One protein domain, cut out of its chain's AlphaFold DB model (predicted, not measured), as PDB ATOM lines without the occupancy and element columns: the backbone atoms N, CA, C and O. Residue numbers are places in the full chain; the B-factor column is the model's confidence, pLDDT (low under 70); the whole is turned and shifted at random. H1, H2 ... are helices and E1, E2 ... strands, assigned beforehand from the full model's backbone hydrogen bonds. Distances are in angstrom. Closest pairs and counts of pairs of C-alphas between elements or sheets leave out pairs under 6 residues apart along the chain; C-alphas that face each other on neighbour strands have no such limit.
ATOM      1  N   SER A  38      63.747  17.139 119.990       59.00
ATOM      2  CA  SER A  38      63.834  16.008 120.942       59.00
ATOM      3  C   SER A  38      62.496  15.271 121.158       59.00
ATOM      4  O   SER A  38      62.268  14.690 122.216       59.00
ATOM      5  N   GLN A  39      61.582  15.341 120.188       61.47
ATOM      6  CA  GLN A  39      60.245  14.770 120.217       61.47
ATOM      7  C   GLN A  39      60.168  13.567 119.266       61.47
ATOM      8  O   GLN A  39      60.745  13.614 118.174       61.47
ATOM      9  N   PRO A  40      59.466  12.489 119.659       62.97
ATOM     10  CA  PRO A  40      59.235  11.350 118.782       62.97
ATOM     11  C   PRO A  40      58.448  11.785 117.540       62.97
ATOM     12  O   PRO A  40      57.591  12.662 117.625       62.97
ATOM     13  N   PHE A  41      58.728  11.155 116.396       69.62
ATOM     14  CA  PHE A  41      57.927  11.354 115.191       69.62
ATOM     15  C   PHE A  41      56.538  10.747 115.415       69.62
ATOM     16  O   PHE A  41      56.397   9.529 115.527       69.62
ATOM     17  N   VAL A  42      55.523  11.598 115.521       72.06
ATOM     18  CA  VAL A  42      54.127  11.207 115.721       72.06
ATOM     19  C   VAL A  42      53.331  11.676 114.517       72.06
ATOM     20  O   VAL A  42      53.186  12.876 114.300       72.06
ATOM     21  N   GLN A  43      52.803  10.729 113.747       76.62
ATOM     22  CA  GLN A  43      51.875  11.014 112.662       76.62
ATOM     23  C   GLN A  43      50.456  10.625 113.081       76.62
ATOM     24  O   GLN A  43      50.203   9.475 113.435       76.62
ATOM     25  N   THR A  44      49.526  11.571 113.025       77.75
ATOM     26  CA  THR A  44      48.095  11.349 113.238       77.75
ATOM     27  C   THR A  44      47.340  11.663 111.958       77.75
ATOM     28  O   THR A  44      47.474  12.757 111.420       77.75
ATOM     29  N   ASN A  45      46.541  10.715 111.476       76.88
ATOM     30  CA  ASN A  45      45.692  10.899 110.303       76.88
ATOM     31  C   ASN A  45      44.231  11.025 110.742       76.88
ATOM     32  O   ASN A  45      43.741  10.209 111.522       76.88
ATOM     33  N   HIS A  46      43.558  12.044 110.229       81.06
ATOM     34  CA  HIS A  46      42.151  12.340 110.428       81.06
ATOM     35  C   HIS A  46      41.452  12.201 109.072       81.06
ATOM     36  O   HIS A  46      41.450  13.154 108.288       81.06
ATOM     37  N   PRO A  47      40.910  11.015 108.759       75.56
ATOM     38  CA  PRO A  47      40.142  10.821 107.539       75.56
ATOM     39  C   PRO A  47      38.790  11.544 107.635       75.56
ATOM     40  O   PRO A  47      38.299  11.806 108.734       75.56
ATOM     41  N   PHE A  48      38.187  11.837 106.480       78.69
ATOM     42  CA  PHE A  48      36.839  12.410 106.355       78.69
ATOM     43  C   PHE A  48      36.662  13.773 107.034       78.69
ATOM     44  O   PHE A  48      35.637  14.058 107.651       78.69
ATOM     45  N   VAL A  49      37.667  14.638 106.919       78.06
ATOM     46  CA  VAL A  49      37.614  15.998 107.461       78.06
ATOM     47  C   VAL A  49      37.564  17.045 106.352       78.06
ATOM     48  O   VAL A  49      38.044  16.846 105.233       78.06
ATOM     49  N   SER A  50      36.979  18.200 106.664       82.88
ATOM     50  CA  SER A  50      37.087  19.386 105.820       82.88
ATOM     51  C   SER A  50      38.462  20.038 105.981       82.88
ATOM     52  O   SER A  50      39.121  19.896 107.015       82.88
ATOM     53  N   GLU A  51      38.872  20.813 104.978       81.00
ATOM     54  CA  GLU A  51      40.077  21.647 105.047       81.00
ATOM     55  C   GLU A  51      40.060  22.546 106.295       81.00
ATOM     56  O   GLU A  51      41.017  22.563 107.067       81.00
ATOM     57  N   SER A  52      38.932  23.218 106.555       82.19
ATOM     58  CA  SER A  52      38.755  24.083 107.726       82.19
ATOM     59  C   SER A  52      39.003  23.349 109.041       82.19
ATOM     60  O   SER A  52      39.681  23.878 109.922       82.19
ATOM     61  N   ARG A  53      38.529  22.103 109.159       82.19
ATOM     62  CA  ARG A  53      38.756  21.288 110.348       82.19
ATOM     63  C   ARG A  53      40.218  20.866 110.467       82.19
ATOM     64  O   ARG A  53      40.753  20.858 111.570       82.19
ATOM     65  N   CYS A  54      40.887  20.570 109.354       81.38
ATOM     66  CA  CYS A  54      42.320  20.278 109.342       81.38
ATOM     67  C   CYS A  54      43.153  21.478 109.827       81.38
ATOM     68  O   CYS A  54      44.070  21.307 110.630       81.38
ATOM     69  N   VAL A  55      42.783  22.697 109.418       83.56
ATOM     70  CA  VAL A  55      43.402  23.949 109.884       83.56
ATOM     71  C   VAL A  55      43.183  24.163 111.385       83.56
ATOM     72  O   VAL A  55      44.116  24.546 112.086       83.56
ATOM     73  N   GLU A  56      41.984  23.895 111.912       84.81
ATOM     74  CA  GLU A  56      41.730  23.973 113.359       84.81
ATOM     75  C   GLU A  56      42.613  23.002 114.147       84.81
ATOM     76  O   GLU A  56      43.271  23.414 115.102       84.81
ATOM     77  N   ILE A  57      42.707  21.742 113.713       79.81
ATOM     78  CA  ILE A  57      43.553  20.750 114.388       79.81
ATOM     79  C   ILE A  57      45.034  21.159 114.274       79.81
ATOM     80  O   ILE A  57      45.799  21.011 115.230       79.81
ATOM     81  N   ALA A  58      45.453  21.743 113.146       79.00
ATOM     82  CA  ALA A  58      46.797  22.299 112.990       79.00
ATOM     83  C   ALA A  58      47.071  23.446 113.982       79.00
ATOM     84  O   ALA A  58      48.150  23.486 114.578       79.00
ATOM     85  N   LYS A  59      46.094  24.336 114.219       79.19
ATOM     86  CA  LYS A  59      46.167  25.412 115.230       79.19
ATOM     87  C   LYS A  59      46.290  24.855 116.644       79.19
ATOM     88  O   LYS A  59      47.150  25.302 117.398       79.19
ATOM     89  N   GLU A  60      45.504  23.836 116.983       77.62
ATOM     90  CA  GLU A  60      45.576  23.159 118.286       77.62
ATOM     91  C   GLU A  60      46.944  22.496 118.532       77.62
ATOM     92  O   GLU A  60      47.385  22.361 119.675       77.62
ATOM     93  N   LYS A  61      47.639  22.090 117.462       69.81
ATOM     94  CA  LYS A  61      48.955  21.434 117.514       69.81
ATOM     95  C   LYS A  61      50.139  22.375 117.248       69.81
ATOM     96  O   LYS A  61      51.284  21.938 117.353       69.81
ATOM     97  N   GLN A  62      49.900  23.664 116.982       60.47
ATOM     98  CA  GLN A  62      50.926  24.654 116.606       60.47
ATOM     99  C   GLN A  62      51.976  24.922 117.709       60.47
ATOM    100  O   GLN A  62      52.998  25.555 117.463       60.47
ATOM    101  N   GLY A  63      51.785  24.396 118.922       55.78
ATOM    102  CA  GLY A  63      52.725  24.552 120.033       55.78
ATOM    103  C   GLY A  63      54.019  23.728 119.941       55.78
ATOM    104  O   GLY A  63      54.884  23.889 120.801       55.78
ATOM    105  N   SER A  64      54.186  22.808 118.980       57.00
ATOM    106  CA  SER A  64      55.353  21.904 118.959       57.00
ATOM    107  C   SER A  64      55.611  21.275 117.591       57.00
ATOM    108  O   SER A  64      55.003  20.266 117.294       57.00
ATOM    109  N   ALA A  65      56.523  21.817 116.776       68.00
ATOM    110  CA  ALA A  65      57.160  21.113 115.644       68.00
ATOM    111  C   ALA A  65      56.250  20.200 114.776       68.00
ATOM    112  O   ALA A  65      56.686  19.143 114.311       68.00
ATOM    113  N   CYS A  66      54.989  20.588 114.577       71.75
ATOM    114  CA  CYS A  66      53.986  19.821 113.847       71.75
ATOM    115  C   CYS A  66      53.762  20.432 112.470       71.75
ATOM    116  O   CYS A  66      53.627  21.646 112.330       71.75
ATOM    117  N   LYS A  67      53.692  19.574 111.455       77.56
ATOM    118  CA  LYS A  67      53.282  19.899 110.091       77.56
ATOM    119  C   LYS A  67      51.938  19.244 109.831       77.56
ATOM    120  O   LYS A  67      51.802  18.049 110.073       77.56
ATOM    121  N   ALA A  68      50.971  20.005 109.342       80.12
ATOM    122  CA  ALA A  68      49.677  19.482 108.933       80.12
ATOM    123  C   ALA A  68      49.570  19.512 107.404       80.12
ATOM    124  O   ALA A  68      49.992  20.474 106.764       80.12
ATOM    125  N   SER A  69      49.018  18.452 106.831       83.38
ATOM    126  CA  SER A  69      48.798  18.273 105.401       83.38
ATOM    127  C   SER A  69      47.363  17.837 105.174       83.38
ATOM    128  O   SER A  69      46.895  16.909 105.826       83.38
ATOM    129  N   TYR A  70      46.673  18.482 104.246       83.94
ATOM    130  CA  TYR A  70      45.324  18.133 103.844       83.94
ATOM    131  C   TYR A  70      45.331  17.557 102.434       83.94
ATOM    132  O   TYR A  70      45.936  18.124 101.531       83.94
ATOM    133  N   CYS A  71      44.644  16.438 102.259       84.62
ATOM    134  CA  CYS A  71      44.422  15.765 100.994       84.62
ATOM    135  C   CYS A  71      42.932  15.866 100.667       84.62
ATOM    136  O   CYS A  71      42.128  15.259 101.378       84.62
ATOM    137  N   PRO A  72      42.527  16.617  99.640       77.25
ATOM    138  CA  PRO A  72      41.122  16.730  99.286       77.25
ATOM    139  C   PRO A  72      40.546  15.388  98.797       77.25
ATOM    140  O   PRO A  72      41.281  14.503  98.356       77.25
ATOM    141  N   PRO A  73      39.211  15.222  98.836       71.00
ATOM    142  CA  PRO A  73      38.524  13.997  98.419       71.00
ATOM    143  C   PRO A  73      38.503  13.792  96.890       71.00
ATOM    144  O   PRO A  73      37.699  13.024  96.374       71.00
ATOM    145  N   THR A  74      39.388  14.458  96.145       68.06
ATOM    146  CA  THR A  74      39.507  14.373  94.680       68.06
ATOM    147  C   THR A  74      39.988  13.003  94.193       68.06
ATOM    148  O   THR A  74      39.970  12.740  92.993       68.06
ATOM    149  N   GLY A  75      40.404  12.117  95.106       58.66
ATOM    150  CA  GLY A  75      40.888  10.769  94.795       58.66
ATOM    151  C   GLY A  75      42.357  10.714  94.369       58.66
ATOM    152  O   GLY A  75      42.870   9.624  94.128       58.66
ATOM    153  N   ASN A  76      43.046  11.860  94.321       63.75
ATOM    154  CA  ASN A  76      44.463  11.957  93.985       63.75
ATOM    155  C   ASN A  76      45.289  12.299  95.227       63.75
ATOM    156  O   ASN A  76      45.163  13.382  95.796       63.75
ATOM    157  N   SER A  77      46.188  11.394  95.611       61.78
ATOM    158  CA  SER A  77      47.142  11.616  96.708       61.78
ATOM    159  C   SER A  77      48.190  12.694  96.393       61.78
ATOM    160  O   SER A  77      48.851  13.185  97.300       61.78
ATOM    161  N   ASP A  78      48.352  13.071  95.123       69.06
ATOM    162  CA  ASP A  78      49.223  14.177  94.702       69.06
ATOM    163  C   ASP A  78      48.615  15.561  94.980       69.06
ATOM    164  O   ASP A  78      49.332  16.557  94.982       69.06
ATOM    165  N   ASP A  79      47.310  15.631  95.262       73.69
ATOM    166  CA  ASP A  79      46.610  16.885  95.568       73.69
ATOM    167  C   ASP A  79      46.761  17.287  97.048       73.69
ATOM    168  O   ASP A  79      46.164  18.254  97.517       73.69
ATOM    169  N   CYS A  80      47.552  16.534  97.817       78.94
ATOM    170  CA  CYS A  80      47.826  16.834  99.213       78.94
ATOM    171  C   CYS A  80      48.726  18.069  99.351       78.94
ATOM    172  O   CYS A  80      49.861  18.084  98.871       78.94
ATOM    173  N   TYR A  81      48.280  19.070 100.103       81.44
ATOM    174  CA  TYR A  81      49.049  20.281 100.390       81.44
ATOM    175  C   TYR A  81      49.204  20.505 101.893       81.44
ATOM    176  O   TYR A  81      48.405  20.036 102.702       81.44
ATOM    177  N   GLN A  82      50.261  21.216 102.293       80.75
ATOM    178  CA  GLN A  82      50.447  21.588 103.696       80.75
ATOM    179  C   GLN A  82      49.468  22.698 104.063       80.75
ATOM    180  O   GLN A  82      49.441  23.744 103.416       80.75
ATOM    181  N   VAL A  83      48.690  22.471 105.116       77.44
ATOM    182  CA  VAL A  83      47.842  23.505 105.699       77.44
ATOM    183  C   VAL A  83      48.622  24.192 106.804       77.44
ATOM    184  O   VAL A  83      49.051  23.570 107.780       77.44
ATOM    185  N   TYR A  84      48.833  25.491 106.624       68.00
ATOM    186  CA  TYR A  84      49.407  26.331 107.657       68.00
ATOM    187  C   TYR A  84      48.265  27.012 108.423       68.00
ATOM    188  O   TYR A  84      47.338  27.522 107.792       68.00
ATOM    189  N   PRO A  85      48.290  26.978 109.761       58.66
ATOM    190  CA  PRO A  85      47.369  27.744 110.600       58.66
ATOM    191  C   PRO A  85      47.407  29.260 110.346       58.66
ATOM    192  O   PRO A  85      48.512  29.789 110.089       58.66
TER     193      PRO A  85
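Overview. This is residues 38 to 85 of the 85 residues of an uncharacterized protein of Flagellimonas hymeniacidonis (UniProt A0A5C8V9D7). A small hairpin of two strands, E2 and E3, has the single helix H1 packed on it, mostly over E2. The long strand E1 runs past E2 on the side away from E3 without pairing with it, and the first residues, 38 to 41, lie at one end of the long axis, with the turn between E2 and E3 at the other. The printed part has 48 residues, with one named helix and three named strands in the order E1, H1, E2, E3; the sheet's order is E2, E3, antiparallel, and the class is mixed, helices and strands. The whole is elongated, spanning 35 by 19 by 15 A, and only just compact, close to loose, with a radius of gyration of the C-alphas of 11.2 A.

Along the chain. E2, residues 66 to 71, measures 16.5 A from first to last C-alpha. E3, residues 81 to 83, measures 6.3 A and ends at C-alpha 83 at (47.842, 23.505, 105.699). H1, residues 51 to 61, measures 15.3 A. E1, residues 42 to 49, measures 19.1 A and begins at C-alpha 42 at (54.127, 11.207, 115.721).

Arrangement. E2 and E3 form a hairpin, antiparallel, at 129 degrees between their directions. N 70 and O 81 are 2.8 A apart, and N 83 and O 68 2.9 A, within hydrogen-bond range. The closest C-alphas of H1 and E2 are those of Ala 58 and Ala 68, 5.7 A apart. For H1 and E3 they are those of Val 55 and Val 83, 6.1 A apart. In H1 every O i to N i+4 pair is within hydrogen-bond range. E1 and E2 are near each other, with 14 pairs of C-alphas within 10 A. E1 and H1 meet only through their link. E1 and E3 are apart.

Size, cuts and confidence. The C-alphas of Ser 38 and Thr 74, the two farthest apart, are 35.8 A from each other. The printed part has no cut and no long link. The mean pLDDT of the printed part is 73.8; residues 38 to 41, 61 to 65, 74 to 78 and 84 to 85 are under 70.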